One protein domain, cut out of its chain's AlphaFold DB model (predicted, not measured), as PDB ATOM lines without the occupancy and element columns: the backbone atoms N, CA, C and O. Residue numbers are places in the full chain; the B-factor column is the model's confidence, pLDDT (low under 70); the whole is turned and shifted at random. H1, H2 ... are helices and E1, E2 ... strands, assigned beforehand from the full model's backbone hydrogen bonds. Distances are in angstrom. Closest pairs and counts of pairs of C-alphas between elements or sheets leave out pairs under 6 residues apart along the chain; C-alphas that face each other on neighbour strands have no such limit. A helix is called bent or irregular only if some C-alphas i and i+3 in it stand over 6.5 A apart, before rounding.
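What this domain is: This is residues 9 to 171 of the 230 residues of the protein "putative hydroxypyruvate isomerase isoform X5" of Tursiops truncatus (UniProt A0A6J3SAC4). Four short parallel strands, E1, E2, E3 and E4, lie side by side in a twisted, curled sheet, and helices H1, H2, H3 and H4 cover one face of it as two layers, helices over a sheet. H4, the longest helix, runs on past the sheet, and a tail of low confidence ends in the small H5, off the sheet. The printed part has 163 residues with five named helices and four named strands, H1 E1 H2 E2 H3 E3 H4 E4 H5, of the mixed class. It is compact, with a radius of gyration of the C-alphas of 16.4 A and spans of 50 by 35 by 28 A.

How they stand to each other: H1, residues 20 to 29, is on the sheet over edge strand E1, residues 34 to 37, and runs along it at 20 degrees on the local plane; the closest C-alphas are those of Ala 27 and Ala 35, 7.4 A. H1 and H2, residues 45 to 54, touch at a shallow tilt of 16 degrees, the same way, closest at C-alphas Pro 21 and Thr 51, 5.9 A. E2, residues 58 to 63, is parallel to E1, with N 60 and O 35 at 2.9 A. H3, residues 83 to 100, is over E2 at a height of 9.3 A over the sheet, and with residues 96 to 100 alone it touches H2, C-alphas Ala 49 and Leu 100 being closest at 4.9 A. E3, residues 104 to 106, is parallel to E2, with N 106 and O 62 at 2.8 A. H4, residues 118 to 142, touches H3 at a steep tilt of 39 degrees, closest at C-alphas Gln 83 and Asn 132, 6.8 A. Edge strand E4, residues 146 to 148, is parallel to E3, with N 148 and O 105 at 2.8 A. E1 H2 E2, E2 H3 E3 and E3 H4 E4 are strand-helix-strand units, parallel neighbour strands with a helix between, each with a right-handed crossover. H5, residues 166 to 170, is apart from H4. Every O i to N i+4 pair is within hydrogen-bond range in H1, H2 and H3; H4 has 19 of 21, and H5 has 0 of 1 but 2 of 2 O i to N i+3 pairs.

Where its parts are: H1 begins at C-alpha 20, (195.351, 164.202, 192.510). E2 is 15.7 A long and H3 25.3 A. H4 is 34.8 A long, has a kink of 32 degrees near residue 125, and is irregular, with C-alphas 120 and 123 7.3 A apart. H5 ends at C-alpha 170, (165.523, 175.851, 170.981).

The domain as a whole: The two C-alphas farthest apart are those of Glu 54 and Ala 120, 50.4 A. The printed part has no cut. The links E2 to H3, E3 to H4 and E4 to H5 are long. Mean pLDDT of the printed part is 90.9, with residues 154 to 171 under 70.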
ATOM      1  N   ASN A   9     183.912 165.105 194.010       97.94
ATOM      2  CA  ASN A   9     184.652 165.994 193.121       97.94
ATOM      3  C   ASN A   9     185.986 166.385 193.765       97.94
ATOM      4  O   ASN A   9     186.055 167.322 194.559       97.94
ATOM      5  N   VAL A  10     187.060 165.681 193.410       97.56
ATOM      6  CA  VAL A  10     188.396 165.877 194.011       97.56
ATOM      7  C   VAL A  10     189.132 167.113 193.477       97.56
ATOM      8  O   VAL A  10     190.240 167.433 193.911       97.56
ATOM      9  N   SER A  11     188.532 167.843 192.532       93.69
ATOM     10  CA  SER A  11     189.007 169.188 192.179       93.69
ATOM     11  C   SER A  11     188.585 170.238 193.207       93.69
ATOM     12  O   SER A  11     189.271 171.250 193.330       93.69
ATOM     13  N   TRP A  12     187.521 169.975 193.974       93.69
ATOM     14  CA  TRP A  12     187.013 170.868 195.022       93.69
ATOM     15  C   TRP A  12     187.183 170.312 196.436       93.69
ATOM     16  O   TRP A  12     187.421 171.074 197.368       93.69
ATOM     17  N   LEU A  13     187.063 168.998 196.600       97.44
ATOM     18  CA  LEU A  13     187.276 168.313 197.868       97.44
ATOM     19  C   LEU A  13     188.757 167.981 198.076       97.44
ATOM     20  O   LEU A  13     189.509 167.798 197.117       97.44
ATOM     21  N   PHE A  14     189.145 167.874 199.347       97.12
ATOM     22  CA  PHE A  14     190.515 167.607 199.795       97.12
ATOM     23  C   PHE A  14     191.566 168.611 199.262       97.12
ATOM     24  O   PHE A  14     192.642 168.192 198.813       97.12
ATOM     25  N   PRO A  15     191.286 169.935 199.244       95.38
ATOM     26  CA  PRO A  15     192.208 170.934 198.697       95.38
ATOM     27  C   PRO A  15     193.544 171.016 199.451       95.38
ATOM     28  O   PRO A  15     194.534 171.465 198.879       95.38
ATOM     29  N   GLU A  16     193.583 170.564 200.705       96.81
ATOM     30  CA  GLU A  16     194.777 170.473 201.543       96.81
ATOM     31  C   GLU A  16     195.819 169.473 201.019       96.81
ATOM     32  O   GLU A  16     196.990 169.550 201.392       96.81
ATOM     33  N   LEU A  17     195.422 168.554 200.130       97.25
ATOM     34  CA  LEU A  17     196.324 167.589 199.512       97.25
ATOM     35  C   LEU A  17     196.810 168.104 198.144       97.25
ATOM     36  O   LEU A  17     195.990 168.490 197.300       97.25
ATOM     37  N   PRO A  18     198.129 168.101 197.876       92.00
ATOM     38  CA  PRO A  18     198.685 168.786 196.710       92.00
ATOM     39  C   PRO A  18     198.489 168.031 195.389       92.00
ATOM     40  O   PRO A  18     198.396 168.669 194.345       92.00
ATOM     41  N   SER A  19     198.418 166.696 195.414       95.81
ATOM     42  CA  SER A  19     198.354 165.863 194.207       95.81
ATOM     43  C   SER A  19     197.003 165.171 194.046       95.81
ATOM     44  O   SER A  19     196.344 164.817 195.028       95.81
ATOM     45  N   LEU A  20     196.592 164.930 192.798       97.12
ATOM     46  CA  LEU A  20     195.351 164.202 192.510       97.12
ATOM     47  C   LEU A  20     195.359 162.774 193.081       97.12
ATOM     48  O   LEU A  20     194.352 162.398 193.683       97.12
ATOM     49  N   PRO A  21     196.459 161.991 193.002       97.50
ATOM     50  CA  PRO A  21     196.528 160.697 193.672       97.50
ATOM     51  C   PRO A  21     196.238 160.769 195.177       97.50
ATOM     52  O   PRO A  21     195.476 159.957 195.700       97.50
ATOM     53  N   ALA A  22     196.791 161.759 195.887       97.62
ATOM     54  CA  ALA A  22     196.536 161.912 197.319       97.62
ATOM     55  C   ALA A  22     195.049 162.192 197.601       97.62
ATOM     56  O   ALA A  22     194.466 161.582 198.498       97.62
ATOM     57  N   ARG A  23     194.410 163.042 196.789       98.44
ATOM     58  CA  ARG A  23     192.974 163.343 196.911       98.44
ATOM     59  C   ARG A  23     192.080 162.146 196.596       98.44
ATOM     60  O   ARG A  23     191.086 161.944 197.285       98.44
ATOM     61  N   LEU A  24     192.438 161.326 195.606       98.38
ATOM     62  CA  LEU A  24     191.723 160.079 195.313       98.38
ATOM     63  C   LEU A  24     191.803 159.100 196.489       98.38
ATOM     64  O   LEU A  24     190.782 158.547 196.889       98.38
ATOM     65  N   ARG A  25     192.978 158.943 197.113       98.31
ATOM     66  CA  ARG A  25     193.103 158.130 198.336       98.31
ATOM     67  C   ARG A  25     192.228 158.663 199.467       98.31
ATOM     68  O   ARG A  25     191.560 157.875 200.125       98.31
ATOM     69  N   ALA A  26     192.195 159.979 199.670       98.44
ATOM     70  CA  ALA A  26     191.347 160.591 200.692       98.44
ATOM     71  C   ALA A  26     189.848 160.371 200.425       98.44
ATOM     72  O   ALA A  26     189.104 160.055 201.353       98.44
ATOM     73  N   ALA A  27     189.416 160.460 199.163       98.38
ATOM     74  CA  ALA A  27     188.042 160.162 198.764       98.38
ATOM     75  C   ALA A  27     187.663 158.701 199.063       98.38
ATOM     76  O   ALA A  27     186.643 158.462 199.708       98.38
ATOM     77  N   GLY A  28     188.508 157.739 198.677       97.62
ATOM     78  CA  GLY A  28     188.276 156.320 198.968       97.62
ATOM     79  C   GLY A  28     188.236 156.030 200.473       97.62
ATOM     80  O   GLY A  28     187.294 155.414 200.962       97.62
ATOM     81  N   SER A  29     189.184 156.575 201.244       97.25
ATOM     82  CA  SER A  29     189.198 156.460 202.713       97.25
ATOM     83  C   SER A  29     187.988 157.106 203.395       97.25
ATOM     84  O   SER A  29     187.643 156.732 204.513       97.25
ATOM     85  N   SER A  30     187.335 158.063 202.733       97.38
ATOM     86  CA  SER A  30     186.104 158.705 203.215       97.38
ATOM     87  C   SER A  30     184.835 157.924 202.844       97.38
ATOM     88  O   SER A  30     183.732 158.375 203.147       97.38
ATOM     89  N   GLY A  31     184.970 156.762 202.193       96.31
ATOM     90  CA  GLY A  31     183.858 155.881 201.833       96.31
ATOM     91  C   GLY A  31     183.176 156.216 200.506       96.31
ATOM     92  O   GLY A  31     182.102 155.685 200.232       96.31
ATOM     93  N   PHE A  32     183.761 157.085 199.673       97.75
ATOM     94  CA  PHE A  32     183.260 157.265 198.313       97.75
ATOM     95  C   PHE A  32     183.605 156.047 197.454       97.75
ATOM     96  O   PHE A  32     184.720 155.540 197.497       97.75
ATOM     97  N   GLU A  33     182.655 155.634 196.617       97.38
ATOM     98  CA  GLU A  33     182.849 154.592 195.596       97.38
ATOM     99  C   GLU A  33     183.111 155.190 194.204       97.38
ATOM    100  O   GLU A  33     183.483 154.486 193.266       97.38
ATOM    101  N   ALA A  34     182.897 156.498 194.046       98.00
ATOM    102  CA  ALA A  34     183.083 157.205 192.790       98.00
ATOM    103  C   ALA A  34     183.733 158.575 193.000       98.00
ATOM    104  O   ALA A  34     183.496 159.239 194.010       98.00
ATOM    105  N   ALA A  35     184.493 159.034 192.009       98.25
ATOM    106  CA  ALA A  35     185.103 160.360 192.012       98.25
ATOM    107  C   ALA A  35     185.114 161.001 190.617       98.25
ATOM    108  O   ALA A  35     185.218 160.319 189.597       98.25
ATOM    109  N   GLU A  36     185.027 162.323 190.575       98.06
ATOM    110  CA  GLU A  36     185.178 163.128 189.363       98.06
ATOM    111  C   GLU A  36     186.377 164.068 189.488       98.06
ATOM    112  O   GLU A  36     186.687 164.579 190.569       98.06
ATOM    113  N   ILE A  37     187.072 164.278 188.369       97.81
ATOM    114  CA  ILE A  37     188.294 165.080 188.293       97.81
ATOM    115  C   ILE A  37     188.106 166.114 187.190       97.81
ATOM    116  O   ILE A  37     187.993 165.739 186.034       97.81
ATOM    117  N   GLY A  38     188.142 167.408 187.504       95.88
ATOM    118  CA  GLY A  38     188.017 168.463 186.497       95.88
ATOM    119  C   GLY A  38     189.064 168.329 185.389       95.88
ATOM    120  O   GLY A  38     188.715 168.078 184.242       95.88
ATOM    121  N   TRP A  39     190.352 168.443 185.726       96.19
ATOM    122  CA  TRP A  39     191.440 168.377 184.741       96.19
ATOM    123  C   TRP A  39     192.583 167.474 185.226       96.19
ATOM    124  O   TRP A  39     193.410 167.921 186.022       96.19
ATOM    125  N   PRO A  40     192.658 166.213 184.760       96.88
ATOM    126  CA  PRO A  40     193.660 165.243 185.218       96.88
ATOM    127  C   PRO A  40     195.045 165.397 184.562       96.88
ATOM    128  O   PRO A  40     195.975 164.683 184.917       96.88
ATOM    129  N   TYR A  41     195.198 166.317 183.606       96.81
ATOM    130  CA  TYR A  41     196.308 166.354 182.641       96.81
ATOM    131  C   TYR A  41     197.698 166.676 183.208       96.81
ATOM    132  O   TYR A  41     198.683 166.581 182.483       96.81
ATOM    133  N   GLY A  42     197.786 167.078 184.478       94.50
ATOM    134  CA  GLY A  42     199.066 167.274 185.168       94.50
ATOM    135  C   GLY A  42     199.692 165.975 185.683       94.50
ATOM    136  O   GLY A  42     200.839 165.987 186.112       94.50
ATOM    137  N   GLU A  43     198.947 164.871 185.648       95.69
ATOM    138  CA  GLU A  43     199.367 163.566 186.153       95.69
ATOM    139  C   GLU A  43     199.308 162.521 185.032       95.69
ATOM    140  O   GLU A  43     198.410 162.589 184.182       95.69
ATOM    141  N   PRO A  44     200.203 161.516 185.022       97.25
ATOM    142  CA  PRO A  44     200.096 160.397 184.097       97.25
ATOM    143  C   PRO A  44     198.779 159.630 184.312       97.25
ATOM    144  O   PRO A  44     198.445 159.302 185.461       97.25
ATOM    145  N   PRO A  45     198.034 159.294 183.247       97.75
ATOM    146  CA  PRO A  45     196.741 158.632 183.384       97.75
ATOM    147  C   PRO A  45     196.851 157.266 184.079       97.75
ATOM    148  O   PRO A  45     195.979 156.906 184.868       97.75
ATOM    149  N   GLU A  46     197.952 156.534 183.894       96.50
ATOM    150  CA  GLU A  46     198.182 155.239 184.541       96.50
ATOM    151  C   GLU A  46     198.385 155.382 186.054       96.50
ATOM    152  O   GLU A  46     198.011 154.493 186.817       96.50
ATOM    153  N   ALA A  47     198.977 156.489 186.514       96.31
ATOM    154  CA  ALA A  47     199.165 156.746 187.941       96.31
ATOM    155  C   ALA A  47     197.826 157.020 188.638       96.31
ATOM    156  O   ALA A  47     197.572 156.506 189.733       96.31
ATOM    157  N   LEU A  48     196.948 157.776 187.977       98.12
ATOM    158  CA  LEU A  48     195.586 158.022 188.440       98.12
ATOM    159  C   LEU A  48     194.753 156.735 188.430       98.12
ATOM    160  O   LEU A  48     194.100 156.438 189.429       98.12
ATOM    161  N   ALA A  49     194.830 155.943 187.355       97.94
ATOM    162  CA  ALA A  49     194.125 154.668 187.239       97.94
ATOM    163  C   ALA A  49     194.532 153.686 188.347       97.94
ATOM    164  O   ALA A  49     193.664 153.153 189.037       97.94
ATOM    165  N   ARG A  50     195.843 153.504 188.577       98.12
ATOM    166  CA  ARG A  50     196.348 152.665 189.679       98.12
ATOM    167  C   ARG A  50     195.837 153.149 191.027       98.12
ATOM    168  O   ARG A  50     195.330 152.355 191.808       98.12
ATOM    169  N   THR A  51     195.908 154.455 191.277       98.25
ATOM    170  CA  THR A  51     195.443 155.014 192.549       98.25
ATOM    171  C   THR A  51     193.954 154.757 192.757       98.25
ATOM    172  O   THR A  51     193.573 154.312 193.833       98.25
ATOM    173  N   ALA A  52     193.121 154.993 191.739       98.00
ATOM    174  CA  ALA A  52     191.686 154.739 191.807       98.00
ATOM    175  C   ALA A  52     191.381 153.254 192.075       98.00
ATOM    176  O   ALA A  52     190.569 152.950 192.945       98.00
ATOM    177  N   GLN A  53     192.087 152.337 191.405       97.81
ATOM    178  CA  GLN A  53     191.964 150.893 191.632       97.81
ATOM    179  C   GLN A  53     192.352 150.488 193.058       97.81
ATOM    180  O   GLN A  53     191.616 149.740 193.698       97.81
ATOM    181  N   GLU A  54     193.470 151.002 193.573       97.94
ATOM    182  CA  GLU A  54     193.965 150.698 194.922       97.94
ATOM    183  C   GLU A  54     192.963 151.066 196.023       97.94
ATOM    184  O   GLU A  54     192.942 150.419 197.067       97.94
ATOM    185  N   VAL A  55     192.133 152.090 195.799       97.56
ATOM    186  CA  VAL A  55     191.127 152.548 196.772       97.56
ATOM    187  C   VAL A  55     189.691 152.198 196.370       97.56
ATOM    188  O   VAL A  55     188.751 152.675 196.999       97.56
ATOM    189  N   GLY A  56     189.503 151.381 195.326       96.81
ATOM    190  CA  GLY A  56     188.182 150.930 194.876       96.81
ATOM    191  C   GLY A  56     187.278 152.029 194.303       96.81
ATOM    192  O   GLY A  56     186.058 151.889 194.340       96.81
ATOM    193  N   LEU A  57     187.847 153.119 193.782       97.88
ATOM    194  CA  LEU A  57     187.096 154.232 193.201       97.88
ATOM    195  C   LEU A  57     186.827 154.034 191.709       97.88
ATOM    196  O   LEU A  57     187.741 153.802 190.918       97.88
ATOM    197  N   GLN A  58     185.582 154.273 191.301       98.00
ATOM    198  CA  GLN A  58     185.231 154.477 189.901       98.00
ATOM    199  C   GLN A  58     185.375 155.958 189.526       98.00
ATOM    200  O   GLN A  58     184.676 156.822 190.061       98.00
ATOM    201  N   LEU A  59     186.225 156.263 188.546       98.25
ATOM    202  CA  LEU A  59     186.262 157.602 187.961       98.25
ATOM    203  C   LEU A  59     185.078 157.789 187.015       98.25
ATOM    204  O   LEU A  59     184.818 156.963 186.142       98.25
ATOM    205  N   VAL A  60     184.309 158.851 187.242       98.06
ATOM    206  CA  VAL A  60     182.974 159.000 186.651       98.06
ATOM    207  C   VAL A  60     182.812 160.201 185.732       98.06
ATOM    208  O   VAL A  60     181.841 160.222 184.974       98.06
ATOM    209  N   LEU A  61     183.703 161.186 185.798       98.44
ATOM    210  CA  LEU A  61     183.676 162.360 184.932       98.44
ATOM    211  C   LEU A  61     185.052 163.032 184.892       98.44
ATOM    212  O   LEU A  61     185.697 163.183 185.935       98.44
ATOM    213  N   ILE A  62     185.457 163.457 183.694       98.56
ATOM    214  CA  ILE A  62     186.556 164.406 183.471       98.56
ATOM    215  C   ILE A  62     186.140 165.520 182.506       98.56
ATOM    216  O   ILE A  62     185.203 165.332 181.734       98.56
ATOM    217  N   ASN A  63     186.830 166.661 182.503       98.44
ATOM    218  CA  ASN A  63     186.568 167.741 181.545       98.44
ATOM    219  C   ASN A  63     187.637 167.770 180.455       98.44
ATOM    220  O   ASN A  63     188.806 167.512 180.738       98.44
ATOM    221  N   THR A  64     187.287 168.195 179.239       98.31
ATOM    222  CA  THR A  64     188.276 168.578 178.212       98.31
ATOM    223  C   THR A  64     189.263 169.628 178.747       98.31
ATOM    224  O   THR A  64     188.889 170.406 179.636       98.31
ATOM    225  N   PRO A  65     190.498 169.715 178.210       97.69
ATOM    226  CA  PRO A  65     191.472 170.714 178.636       97.69
ATOM    227  C   PRO A  65     190.895 172.140 178.637       97.69
ATOM    228  O   PRO A  65     190.153 172.511 177.723       97.69
ATOM    229  N   PRO A  66     191.230 172.967 179.644       94.88
ATOM    230  CA  PRO A  66     190.636 174.292 179.785       94.88
ATOM    231  C   PRO A  66     191.218 175.321 178.805       94.88
ATOM    232  O   PRO A  66     190.694 176.430 178.729       94.88
ATOM    233  N   GLY A  67     192.281 174.977 178.075       94.44
ATOM    234  CA  GLY A  67     193.086 175.922 177.308       94.44
ATOM    235  C   GLY A  67     194.096 176.674 178.180       94.44
ATOM    236  O   GLY A  67     194.488 176.218 179.257       94.44
ATOM    237  N   ASP A  68     194.519 177.833 177.696       91.38
ATOM    238  CA  ASP A  68     195.467 178.736 178.338       91.38
ATOM    239  C   ASP A  68     194.776 179.569 179.430       91.38
ATOM    240  O   ASP A  68     194.104 180.579 179.187       91.38
ATOM    241  N   ARG A  69     194.941 179.121 180.676       86.25
ATOM    242  CA  ARG A  69     194.333 179.771 181.842       86.25
ATOM    243  C   ARG A  69     194.911 181.161 182.111       86.25
ATOM    244  O   ARG A  69     194.187 181.987 182.669       86.25
ATOM    245  N   GLU A  70     196.154 181.433 181.712       87.31
ATOM    246  CA  GLU A  70     196.785 182.752 181.872       87.31
ATOM    247  C   GLU A  70     196.141 183.778 180.936       87.31
ATOM    248  O   GLU A  70     195.893 184.916 181.334       87.31
ATOM    249  N   LYS A  71     195.721 183.341 179.743       87.06
ATOM    250  CA  LYS A  71     194.875 184.125 178.823       87.06
ATOM    251  C   LYS A  71     193.396 184.153 179.214       87.06
ATOM    252  O   LYS A  71     192.563 184.719 178.512       87.06
ATOM    253  N   GLY A  72     193.044 183.556 180.353       86.00
ATOM    254  CA  GLY A  72     191.682 183.530 180.866       86.00
ATOM    255  C   GLY A  72     190.765 182.512 180.190       86.00
ATOM    256  O   GLY A  72     189.549 182.610 180.374       86.00
ATOM    257  N   GLU A  73     191.300 181.530 179.464       91.44
ATOM    258  CA  GLU A  73     190.514 180.459 178.842       91.44
ATOM    259  C   GLU A  73     189.915 179.517 179.896       91.44
ATOM    260  O   GLU A  73     190.393 179.412 181.032       91.44
ATOM    261  N   MET A  74     188.787 178.896 179.549       92.50
ATOM    262  CA  MET A  74     188.066 177.956 180.416       92.50
ATOM    263  C   MET A  74     187.185 177.046 179.558       92.50
ATOM    264  O   MET A  74     185.957 177.071 179.630       92.50
ATOM    265  N   GLY A  75     187.844 176.310 178.669       95.00
ATOM    266  CA  GLY A  75     187.242 175.555 177.578       95.00
ATOM    267  C   GLY A  75     187.424 176.250 176.233       95.00
ATOM    268  O   GLY A  75     187.610 177.466 176.167       95.00
ATOM    269  N   LEU A  76     187.367 175.452 175.168       96.62
ATOM    270  CA  LEU A  76     187.633 175.886 173.792       96.62
ATOM    271  C   LEU A  76     186.537 175.473 172.805       96.62
ATOM    272  O   LEU A  76     186.610 175.845 171.638       96.62
ATOM    273  N   GLY A  77     185.516 174.731 173.254       96.62
ATOM    274  CA  GLY A  77     184.533 174.112 172.363       96.62
ATOM    275  C   GLY A  77     183.787 175.095 171.462       96.62
ATOM    276  O   GLY A  77     183.458 174.746 170.339       96.62
ATOM    277  N   ALA A  78     183.554 176.321 171.918       96.75
ATOM    278  CA  ALA A  78     182.822 177.375 171.221       96.75
ATOM    279  C   ALA A  78     183.706 178.579 170.856       96.75
ATOM    280  O   ALA A  78     183.183 179.617 170.461       96.75
ATOM    281  N   VAL A  79     185.027 178.500 171.056       95.19
ATOM    282  CA  VAL A  79     185.927 179.654 170.904       95.19
ATOM    283  C   VAL A  79     186.406 179.751 169.450       95.19
ATOM    284  O   VAL A  79     187.115 178.847 168.992       95.19
ATOM    285  N   PRO A  80     186.070 180.824 168.707       94.44
ATOM    286  CA  PRO A  80     186.480 180.959 167.317       94.44
ATOM    287  C   PRO A  80     188.000 181.000 167.163       94.44
ATOM    288  O   PRO A  80     188.713 181.573 167.988       94.44
ATOM    289  N   GLY A  81     188.499 180.338 166.120       95.31
ATOM    290  CA  GLY A  81     189.932 180.171 165.867       95.31
ATOM    291  C   GLY A  81     190.612 179.110 166.741       95.31
ATOM    292  O   GLY A  81     191.820 178.916 166.620       95.31
ATOM    293  N   ARG A  82     189.877 178.411 167.619       97.25
ATOM    294  CA  ARG A  82     190.421 177.387 168.534       97.25
ATOM    295  C   ARG A  82     189.892 175.978 168.294       97.25
ATOM    296  O   ARG A  82     190.125 175.100 169.118       97.25
ATOM    297  N   GLN A  83     189.274 175.731 167.141       97.75
ATOM    298  CA  GLN A  83     188.752 174.424 166.736       97.75
ATOM    299  C   GLN A  83     189.824 173.332 166.776       97.75
ATOM    300  O   GLN A  83     189.610 172.309 167.411       97.75
ATOM    301  N   ALA A  84     190.990 173.557 166.160       98.25
ATOM    302  CA  ALA A  84     192.078 172.574 166.165       98.25
ATOM    303  C   ALA A  84     192.524 172.229 167.596       98.25
ATOM    304  O   ALA A  84     192.538 171.065 167.975       98.25
ATOM    305  N   ALA A  85     192.741 173.250 168.433       98.12
ATOM    306  CA  ALA A  85     193.122 173.062 169.833       98.12
ATOM    307  C   ALA A  85     192.044 172.333 170.662       98.12
ATOM    308  O   ALA A  85     192.376 171.573 171.569       98.12
ATOM    309  N   PHE A  86     190.755 172.544 170.368       98.50
ATOM    310  CA  PHE A  86     189.678 171.764 170.979       98.50
ATOM    311  C   PHE A  86     189.747 170.288 170.568       98.50
ATOM    312  O   PHE A  86     189.596 169.425 171.428       98.50
ATOM    313  N   ARG A  87     189.987 169.997 169.284       98.50
ATOM    314  CA  ARG A  87     190.073 168.622 168.764       98.50
ATOM    315  C   ARG A  87     191.269 167.875 169.353       98.50
ATOM    316  O   ARG A  87     191.087 166.779 169.867       98.50
ATOM    317  N   ASP A  88     192.438 168.509 169.413       98.56
ATOM    318  CA  ASP A  88     193.618 167.942 170.084       98.56
ATOM    319  C   ASP A  88     193.336 167.662 171.570       98.56
ATOM    320  O   ASP A  88     193.670 166.605 172.107       98.56
ATOM    321  N   GLY A  89     192.662 168.600 172.244       98.50
ATOM    322  CA  GLY A  89     192.266 168.435 173.639       98.50
ATOM    323  C   GLY A  89     191.213 167.344 173.857       98.50
ATOM    324  O   GLY A  89     191.219 166.692 174.901       98.50
ATOM    325  N   LEU A  90     190.321 167.121 172.891       98.75
ATOM    326  CA  LEU A  90     189.358 166.025 172.919       98.75
ATOM    327  C   LEU A  90     190.069 164.673 172.812       98.75
ATOM    328  O   LEU A  90     189.782 163.797 173.623       98.75
ATOM    329  N   GLU A  91     191.011 164.515 171.882       98.62
ATOM    330  CA  GLU A  91     191.815 163.290 171.752       98.62
ATOM    331  C   GLU A  91     192.582 162.989 173.048       98.62
ATOM    332  O   GLU A  91     192.580 161.861 173.550       98.62
ATOM    333  N   GLN A  92     193.159 164.022 173.675       98.62
ATOM    334  CA  GLN A  92     193.789 163.885 174.989       98.62
ATOM    335  C   GLN A  92     192.784 163.443 176.065       98.62
ATOM    336  O   GLN A  92     193.084 162.558 176.869       98.62
ATOM    337  N   ALA A  93     191.586 164.030 176.095       98.69
ATOM    338  CA  ALA A  93     190.546 163.653 177.048       98.69
ATOM    339  C   ALA A  93     190.077 162.202 176.839       98.69
ATOM    340  O   ALA A  93     189.874 161.489 177.818       98.69
ATOM    341  N   VAL A  94     189.961 161.743 175.590       98.69
ATOM    342  CA  VAL A  94     189.621 160.356 175.236       98.69
ATOM    343  C   VAL A  94     190.703 159.387 175.707       98.69
ATOM    344  O   VAL A  94     190.379 158.380 176.341       98.69
ATOM    345  N   LEU A  95     191.982 159.706 175.484       98.56
ATOM    346  CA  LEU A  95     193.107 158.907 175.980       98.56
ATOM    347  C   LEU A  95     193.029 158.728 177.499       98.56
ATOM    348  O   LEU A  95     193.112 157.603 178.000       98.56
ATOM    349  N   TYR A  96     192.815 159.824 178.229       98.69
ATOM    350  CA  TYR A  96     192.653 159.776 179.681       98.69
ATOM    351  C   TYR A  96     191.410 158.981 180.076       98.69
ATOM    352  O   TYR A  96     191.499 158.093 180.915       98.69
ATOM    353  N   ALA A  97     190.256 159.244 179.463       98.50
ATOM    354  CA  ALA A  97     189.017 158.546 179.783       98.50
ATOM    355  C   ALA A  97     189.160 157.023 179.642       98.50
ATOM    356  O   ALA A  97     188.775 156.290 180.553       98.50
ATOM    357  N   LYS A  98     189.803 156.553 178.567       98.31
ATOM    358  CA  LYS A  98     190.072 155.128 178.330       98.31
ATOM    359  C   LYS A  98     190.993 154.532 179.389       98.31
ATOM    360  O   LYS A  98     190.656 153.508 179.978       98.31
ATOM    361  N   ALA A  99     192.121 155.180 179.669       98.00
ATOM    362  CA  ALA A  99     193.073 154.703 180.673       98.00
ATOM    363  C   ALA A  99     192.469 154.658 182.089       98.00
ATOM    364  O   ALA A  99     192.789 153.773 182.880       98.00
ATOM    365  N   LEU A 100     191.570 155.594 182.398       97.75
ATOM    366  CA  LEU A 100     190.901 155.711 183.693       97.75
ATOM    367  C   LEU A 100     189.639 154.841 183.816       97.75
ATOM    368  O   LEU A 100     189.069 154.765 184.903       97.75
ATOM    369  N   GLY A 101     189.160 154.239 182.721       97.38
ATOM    370  CA  GLY A 101     187.837 153.606 182.673       97.38
ATOM    371  C   GLY A 101     186.688 154.591 182.942       97.38
ATOM    372  O   GLY A 101     185.636 154.198 183.447       97.38
ATOM    373  N   CYS A 102     186.894 155.879 182.649       98.12
ATOM    374  CA  CYS A 102     185.924 156.941 182.880       98.12
ATOM    375  C   CYS A 102     184.948 157.034 181.696       98.12
ATOM    376  O   CYS A 102     185.380 157.317 180.582       98.12
ATOM    377  N   PRO A 103     183.631 156.857 181.898       97.00
ATOM    378  CA  PRO A 103     182.678 156.775 180.791       97.00
ATOM    379  C   PRO A 103     182.245 158.136 180.230       97.00
ATOM    380  O   PRO A 103     181.518 158.176 179.236       97.00
ATOM    381  N   ARG A 104     182.584 159.252 180.894       98.12
ATOM    382  CA  ARG A 104     182.011 160.572 180.598       98.12
ATOM    383  C   ARG A 104     183.059 161.668 180.522       98.12
ATOM    384  O   ARG A 104     183.914 161.782 181.401       98.12
ATOM    385  N   ILE A 105     182.911 162.521 179.512       98.50
ATOM    386  CA  ILE A 105     183.745 163.701 179.294       98.50
ATOM    387  C   ILE A 105     182.846 164.932 179.184       98.50
ATOM    388  O   ILE A 105     181.998 165.013 178.297       98.50
ATOM    389  N   HIS A 106     183.043 165.922 180.050       98.25
ATOM    390  CA  HIS A 106     182.432 167.236 179.892       98.25
ATOM    391  C   HIS A 106     183.189 168.044 178.832       98.25
ATOM    392  O   HIS A 106     184.379 168.341 178.969       98.25
ATOM    393  N   LEU A 107     182.469 168.416 177.775       97.75
ATOM    394  CA  LEU A 107     182.949 169.239 176.671       97.75
ATOM    395  C   LEU A 107     182.803 170.719 177.032       97.75
ATOM    396  O   LEU A 107     181.736 171.321 176.887       97.75
ATOM    397  N   MET A 108     183.889 171.319 177.514       95.69
ATOM    398  CA  MET A 108     183.862 172.700 177.982       95.69
ATOM    399  C   MET A 108     183.728 173.683 176.814       95.69
ATOM    400  O   MET A 108     184.642 173.842 175.999       95.69
ATOM    401  N   ALA A 109     182.605 174.404 176.769       94.25
ATOM    402  CA  ALA A 109     182.306 175.352 175.695       94.25
ATOM    403  C   ALA A 109     183.291 176.533 175.629       94.25
ATOM    404  O   ALA A 109     183.585 177.023 174.548       94.25
ATOM    405  N   GLY A 110     183.829 176.991 176.757       92.25
ATOM    406  CA  GLY A 110     184.700 178.163 176.777       92.25
ATOM    407  C   GLY A 110     183.987 179.482 177.062       92.25
ATOM    408  O   GLY A 110     182.757 179.576 177.170       92.25
ATOM    409  N   ARG A 111     184.815 180.513 177.222       89.81
ATOM    410  CA  ARG A 111     184.398 181.896 177.472       89.81
ATOM    411  C   ARG A 111     184.310 182.681 176.176       89.81
ATOM    412  O   ARG A 111     184.933 182.337 175.176       89.81
ATOM    413  N   VAL A 112     183.574 183.786 176.235       89.06
ATOM    414  CA  VAL A 112     183.671 184.828 175.209       89.06
ATOM    415  C   VAL A 112     185.117 185.345 175.175       89.06
ATOM    416  O   VAL A 112     185.645 185.656 176.250       89.06
ATOM    417  N   PRO A 113     185.760 185.432 173.992       87.25
ATOM    418  CA  PRO A 113     187.117 185.952 173.871       87.25
ATOM    419  C   PRO A 113     187.274 187.327 174.522       87.25
ATOM    420  O   PRO A 113     186.382 188.177 174.454       87.25
ATOM    421  N   GLN A 114     188.419 187.557 175.164       85.00
ATOM    422  CA  GLN A 114     188.687 188.826 175.831       85.00
ATOM    423  C   GLN A 114     188.655 189.983 174.821       85.00
ATOM    424  O   GLN A 114     189.271 189.909 173.763       85.00
ATOM    425  N   GLY A 115     187.933 191.055 175.158       85.50
ATOM    426  CA  GLY A 115     187.801 192.239 174.304       85.50
ATOM    427  C   GLY A 115     186.767 192.119 173.179       85.50
ATOM    428  O   GLY A 115     186.488 193.121 172.527       85.50
ATOM    429  N   ALA A 116     186.160 190.947 172.970       87.12
ATOM    430  CA  ALA A 116     185.076 190.791 172.009       87.12
ATOM    431  C   ALA A 116     183.751 191.337 172.565       87.12
ATOM    432  O   ALA A 116     183.418 191.131 173.737       87.12
ATOM    433  N   ASP A 117     182.953 191.968 171.701       88.19
ATOM    434  CA  ASP A 117     181.546 192.206 172.007       88.19
ATOM    435  C   ASP A 117     180.783 190.874 171.973       88.19
ATOM    436  O   ASP A 117     180.759 190.161 170.966       88.19
ATOM    437  N   ARG A 118     180.141 190.544 173.097       85.06
ATOM    438  CA  ARG A 118     179.400 189.294 173.281       85.06
ATOM    439  C   ARG A 118     178.280 189.142 172.259       85.06
ATOM    440  O   ARG A 118     178.036 188.018 171.829       85.06
ATOM    441  N   ALA A 119     177.577 190.225 171.925       87.69
ATOM    442  CA  ALA A 119     176.474 190.161 170.972       87.69
ATOM    443  C   ALA A 119     176.998 189.870 169.561       87.69
ATOM    444  O   ALA A 119     176.497 188.955 168.907       87.69
ATOM    445  N   ALA A 120     178.052 190.576 169.144       89.88
ATOM    446  CA  ALA A 120     178.675 190.398 167.837       89.88
ATOM    447  C   ALA A 120     179.252 188.987 167.622       89.88
ATOM    448  O   ALA A 120     179.039 188.392 166.568       89.88
ATOM    449  N   VAL A 121     179.945 188.421 168.616       91.38
ATOM    450  CA  VAL A 121     180.637 187.127 168.454       91.38
ATOM    451  C   VAL A 121     179.723 185.914 168.671       91.38
ATOM    452  O   VAL A 121     180.098 184.782 168.371       91.38
ATOM    453  N   ARG A 122     178.502 186.113 169.189       88.94
ATOM    454  CA  ARG A 122     177.626 185.008 169.612       88.94
ATOM    455  C   ARG A 122     177.339 184.004 168.498       88.94
ATOM    456  O   ARG A 122     177.444 182.807 168.743       88.94
ATOM    457  N   GLY A 123     176.980 184.485 167.309       90.81
ATOM    458  CA  GLY A 123     176.616 183.614 166.186       90.81
ATOM    459  C   GLY A 123     177.788 182.767 165.685       90.81
ATOM    460  O   GLY A 123     177.616 181.593 165.356       90.81
ATOM    461  N   GLU A 124     178.994 183.337 165.688       94.19
ATOM    462  CA  GLU A 124     180.212 182.606 165.336       94.19
ATOM    463  C   GLU A 124     180.529 181.536 166.383       94.19
ATOM    464  O   GLU A 124     180.762 180.382 166.031       94.19
ATOM    465  N   MET A 125     180.445 181.877 167.672       94.19
ATOM    466  CA  MET A 125     180.640 180.905 168.748       94.19
ATOM    467  C   MET A 125     179.623 179.753 168.692       94.19
ATOM    468  O   MET A 125     180.019 178.600 168.843       94.19
ATOM    469  N   ASP A 126     178.337 180.041 168.433       91.94
ATOM    470  CA  ASP A 126     177.293 179.011 168.294       91.94
ATOM    471  C   ASP A 126     177.651 178.057 167.129       91.94
ATOM    472  O   ASP A 126     177.545 176.835 167.254       91.94
ATOM    473  N   THR A 127     178.128 178.608 166.005       94.31
ATOM    474  CA  THR A 127     178.546 177.837 164.821       94.31
ATOM    475  C   THR A 127     179.734 176.930 165.135       94.31
ATOM    476  O   THR A 127     179.684 175.727 164.868       94.31
ATOM    477  N   VAL A 128     180.775 177.493 165.750       96.19
ATOM    478  CA  VAL A 128     181.985 176.769 166.161       96.19
ATOM    479  C   VAL A 128     181.644 175.659 167.147       96.19
ATOM    480  O   VAL A 128     182.145 174.541 167.027       96.19
ATOM    481  N   PHE A 129     180.751 175.937 168.097       96.44
ATOM    482  CA  PHE A 129     180.356 174.954 169.089       96.44
ATOM    483  C   PHE A 129     179.631 173.771 168.464       96.44
ATOM    484  O   PHE A 129     179.988 172.630 168.733       96.44
ATOM    485  N   LEU A 130     178.668 174.015 167.572       95.50
ATOM    486  CA  LEU A 130     177.970 172.942 166.863       95.50
ATOM    487  C   LEU A 130     178.916 172.098 166.002       95.50
ATOM    488  O   LEU A 130     178.772 170.876 165.959       95.50
ATOM    489  N   GLU A 131     179.881 172.722 165.325       96.81
ATOM    490  CA  GLU A 131     180.902 172.009 164.552       96.81
ATOM    491  C   GLU A 131     181.724 171.071 165.448       96.81
ATOM    492  O   GLU A 131     181.847 169.875 165.169       96.81
ATOM    493  N   ASN A 132     182.229 171.598 166.561       98.19
ATOM    494  CA  ASN A 132     183.039 170.851 167.513       98.19
ATOM    495  C   ASN A 132     182.244 169.757 168.237       98.19
ATOM    496  O   ASN A 132     182.773 168.668 168.449       98.19
ATOM    497  N   LEU A 133     180.970 169.990 168.566       97.50
ATOM    498  CA  LEU A 133     180.099 168.975 169.162       97.50
ATOM    499  C   LEU A 133     179.804 167.827 168.196       97.50
ATOM    500  O   LEU A 133     179.833 166.675 168.615       97.50
ATOM    501  N   ARG A 134     179.577 168.106 166.906       97.38
ATOM    502  CA  ARG A 134     179.409 167.049 165.890       97.38
ATOM    503  C   ARG A 134     180.669 166.204 165.752       97.38
ATOM    504  O   ARG A 134     180.583 164.981 165.703       97.38
ATOM    505  N   HIS A 135     181.835 166.848 165.720       97.50
ATOM    506  CA  HIS A 135     183.105 166.132 165.700       97.50
ATOM    507  C   HIS A 135     183.290 165.281 166.964       97.50
ATOM    508  O   HIS A 135     183.588 164.093 166.859       97.50
ATOM    509  N   ALA A 136     183.031 165.858 168.141       98.00
ATOM    510  CA  ALA A 136     183.141 165.153 169.409       98.00
ATOM    511  C   ALA A 136     182.193 163.956 169.499       98.00
ATOM    512  O   ALA A 136     182.611 162.886 169.921       98.00
ATOM    513  N   ALA A 137     180.947 164.097 169.048       96.94
ATOM    514  CA  ALA A 137     179.995 162.994 169.008       96.94
ATOM    515  C   ALA A 137     180.518 161.812 168.173       96.94
ATOM    516  O   ALA A 137     180.399 160.668 168.604       96.94
ATOM    517  N   GLY A 138     181.147 162.084 167.021       96.31
ATOM    518  CA  GLY A 138     181.757 161.054 166.179       96.31
ATOM    519  C   GLY A 138     182.903 160.311 166.870       96.31
ATOM    520  O   GLY A 138     182.907 159.082 166.886       96.31
ATOM    521  N   VAL A 139     183.838 161.043 167.482       97.69
ATOM    522  CA  VAL A 139     184.986 160.459 168.203       97.69
ATOM    523  C   VAL A 139     184.520 159.651 169.419       97.69
ATOM    524  O   VAL A 139     184.910 158.502 169.604       97.69
ATOM    525  N   LEU A 140     183.631 160.218 170.238       97.38
ATOM    526  CA  LEU A 140     183.168 159.578 171.471       97.38
ATOM    527  C   LEU A 140     182.335 158.318 171.199       97.38
ATOM    528  O   LEU A 140     182.449 157.346 171.945       97.38
ATOM    529  N   ALA A 141     181.549 158.296 170.117       95.25
ATOM    530  CA  ALA A 141     180.785 157.116 169.719       95.25
ATOM    531  C   ALA A 141     181.686 155.926 169.347       95.25
ATOM    532  O   ALA A 141     181.357 154.791 169.689       95.25
ATOM    533  N   GLN A 142     182.828 156.172 168.695       95.81
ATOM    534  CA  GLN A 142     183.798 155.121 168.350       95.81
ATOM    535  C   GLN A 142     184.414 154.465 169.592       95.81
ATOM    536  O   GLN A 142     184.783 153.295 169.558       95.81
ATOM    537  N   GLU A 143     184.479 155.211 170.692       95.19
ATOM    538  CA  GLU A 143     185.132 154.806 171.937       95.19
ATOM    539  C   GLU A 143     184.136 154.407 173.038       95.19
ATOM    540  O   GLU A 143     184.535 154.123 174.166       95.19
ATOM    541  N   ASN A 144     182.833 154.370 172.723       94.88
ATOM    542  CA  ASN A 144     181.749 154.109 173.678       94.88
ATOM    543  C   ASN A 144     181.789 155.046 174.908       94.88
ATOM    544  O   ASN A 144     181.532 154.640 176.045       94.88
ATOM    545  N   LEU A 145     182.131 156.313 174.671       96.69
ATOM    546  CA  LEU A 145     182.175 157.379 175.667       96.69
ATOM    547  C   LEU A 145     180.985 158.323 175.501       96.69
ATOM    548  O   LEU A 145     180.406 158.464 174.424       96.69
ATOM    549  N   VAL A 146     180.637 159.017 176.581       96.81
ATOM    550  CA  VAL A 146     179.524 159.968 176.604       96.81
ATOM    551  C   VAL A 146     180.047 161.388 176.790       96.81
ATOM    552  O   VAL A 146     180.704 161.701 177.784       96.81
ATOM    553  N   GLY A 147     179.714 162.268 175.849       95.81
ATOM    554  CA  GLY A 147     179.950 163.703 175.981       95.81
ATOM    555  C   GLY A 147     178.870 164.346 176.846       95.81
ATOM    556  O   GLY A 147     177.694 164.033 176.682       95.81
ATOM    557  N   LEU A 148     179.252 165.258 177.736       95.81
ATOM    558  CA  LEU A 148     178.330 166.062 178.535       95.81
ATOM    559  C   LEU A 148     178.514 167.550 178.258       95.81
ATOM    560  O   LEU A 148     179.629 168.009 178.012       95.81
ATOM    561  N   LEU A 149     177.422 168.302 178.372       93.69
ATOM    562  CA  LEU A 149     177.440 169.765 178.400       93.69
ATOM    563  C   LEU A 149     176.920 170.246 179.750       93.69
ATOM    564  O   LEU A 149     175.878 169.777 180.210       93.69
ATOM    565  N   GLU A 150     177.624 171.207 180.343       88.25
ATOM    566  CA  GLU A 150     177.268 171.820 181.620       88.25
ATOM    567  C   GLU A 150     176.947 173.313 181.417       88.25
ATOM    568  O   GLU A 150     177.832 174.124 181.124       88.25
ATOM    569  N   PRO A 151     175.675 173.728 181.546       86.44
ATOM    570  CA  PRO A 151     175.329 175.144 181.562       86.44
ATOM    571  C   PRO A 151     175.877 175.832 182.824       86.44
ATOM    572  O   PRO A 151     175.440 175.551 183.936       86.44
ATOM    573  N   ILE A 152     176.795 176.788 182.652       79.31
ATOM    574  CA  ILE A 152     177.424 177.510 183.770       79.31
ATOM    575  C   ILE A 152     176.705 178.833 184.062       79.31
ATOM    576  O   ILE A 152     176.354 179.599 183.163       79.31
ATOM    577  N   ASN A 153     176.531 179.140 185.348       76.25
ATOM    578  CA  ASN A 153     175.951 180.400 185.801       76.25
ATOM    579  C   ASN A 153     176.990 181.532 185.880       76.25
ATOM    580  O   ASN A 153     178.104 181.362 186.375       76.25
ATOM    581  N   THR A 154     176.574 182.739 185.497       66.88
ATOM    582  CA  THR A 154     177.457 183.911 185.423       66.88
ATOM    583  C   THR A 154     177.472 184.784 186.668       66.88
ATOM    584  O   THR A 154     178.066 185.851 186.644       66.88
ATOM    585  N   ARG A 155     176.749 184.417 187.728       62.94
ATOM    586  CA  ARG A 155     176.747 185.214 188.968       62.94
ATOM    587  C   ARG A 155     177.833 184.780 189.945       62.94
ATOM    588  O   ARG A 155     178.330 185.611 190.687       62.94
ATOM    589  N   ILE A 156     178.161 183.488 189.957       58.25
ATOM    590  CA  ILE A 156     179.009 182.875 190.989       58.25
ATOM    591  C   ILE A 156     180.167 182.118 190.337       58.25
ATOM    592  O   ILE A 156     181.323 182.425 190.595       58.25
ATOM    593  N   THR A 157     179.860 181.166 189.452       55.31
ATOM    594  CA  THR A 157     180.855 180.230 188.907       55.31
ATOM    595  C   THR A 157     181.741 180.854 187.832       55.31
ATOM    596  O   THR A 157     182.949 180.633 187.822       55.31
ATOM    597  N   ASP A 158     181.167 181.657 186.930       61.34
ATOM    598  CA  ASP A 158     181.956 182.372 185.927       61.34
ATOM    599  C   ASP A 158     181.414 183.781 185.647       61.34
ATOM    600  O   ASP A 158     180.650 183.971 184.698       61.34
ATOM    601  N   PRO A 159     181.818 184.799 186.431       56.28
ATOM    602  CA  PRO A 159     181.374 186.185 186.253       56.28
ATOM    603  C   PRO A 159     181.664 186.762 184.862       56.28
ATOM    604  O   PRO A 159     180.927 187.611 184.366       56.28
ATOM    605  N   ARG A 160     182.717 186.261 184.201       60.47
ATOM    606  CA  ARG A 160     183.090 186.633 182.825       60.47
ATOM    607  C   ARG A 160     182.183 185.985 181.770       60.47
ATOM    608  O   ARG A 160     182.114 186.459 180.638       60.47
ATOM    609  N   GLY A 161     181.424 184.968 182.169       58.28
ATOM    610  CA  GLY A 161     180.367 184.308 181.419       58.28
ATOM    611  C   GLY A 161     180.852 183.286 180.394       58.28
ATOM    612  O   GLY A 161     181.587 183.630 179.466       58.28
ATOM    613  N   SER A 162     180.326 182.065 180.495       59.44
ATOM    614  CA  SER A 162     180.461 181.024 179.476       59.44
ATOM    615  C   SER A 162     179.515 181.264 178.289       59.44
ATOM    616  O   SER A 162     178.557 182.044 178.368       59.44
ATOM    617  N   HIS A 163     179.793 180.601 177.167       64.88
ATOM    618  CA  HIS A 163     178.973 180.688 175.956       64.88
ATOM    619  C   HIS A 163     177.588 180.015 176.094       64.88
ATOM    620  O   HIS A 163     176.603 180.477 175.516       64.88
ATOM    621  N   LEU A 164     177.487 178.961 176.912       57.47
ATOM    622  CA  LEU A 164     176.266 178.176 177.116       57.47
ATOM    623  C   LEU A 164     175.185 178.967 177.879       57.47
ATOM    624  O   LEU A 164     175.095 178.908 179.103       57.47
ATOM    625  N   ARG A 165     174.305 179.671 177.155       61.12
ATOM    626  CA  ARG A 165     173.033 180.211 177.682       61.12
ATOM    627  C   ARG A 165     171.860 179.855 176.780       61.12
ATOM    628  O   ARG A 165     172.043 179.924 175.574       61.12
ATOM    629  N   GLU A 166     170.705 179.572 177.397       48.19
ATOM    630  CA  GLU A 166     169.284 179.535 176.948       48.19
ATOM    631  C   GLU A 166     168.903 179.198 175.483       48.19
ATOM    632  O   GLU A 166     167.893 178.525 175.294       48.19
ATOM    633  N   SER A 167     169.670 179.573 174.456       43.00
ATOM    634  CA  SER A 167     169.361 179.355 173.035       43.00
ATOM    635  C   SER A 167     169.504 177.902 172.575       43.00
ATOM    636  O   SER A 167     168.773 177.478 171.681       43.00
ATOM    637  N   TRP A 168     170.361 177.091 173.208       41.41
ATOM    638  CA  TRP A 168     170.509 175.674 172.838       41.41
ATOM    639  C   TRP A 168     169.239 174.853 173.129       41.41
ATOM    640  O   TRP A 168     168.992 173.857 172.460       41.41
ATOM    641  N   LYS A 169     168.375 175.313 174.050       44.78
ATOM    642  CA  LYS A 169     167.067 174.688 174.328       44.78
ATOM    643  C   LYS A 169     166.095 174.766 173.142       44.78
ATOM    644  O   LYS A 169     165.062 174.105 173.168       44.78
ATOM    645  N   THR A 170     166.389 175.606 172.147       37.03
ATOM    646  CA  THR A 170     165.523 175.851 170.981       37.03
ATOM    647  C   THR A 170     166.028 175.205 169.693       37.03
ATOM    648  O   THR A 170     165.335 175.272 168.679       37.03
ATOM    649  N   GLN A 171     167.198 174.560 169.716       39.81
ATOM    650  CA  GLN A 171     167.730 173.862 168.548       39.81
ATOM    651  C   GLN A 171     167.272 172.394 168.535       39.81
ATOM    652  O   GLN A 171     167.179 171.782 169.603       39.81
TER     653      GLN A 171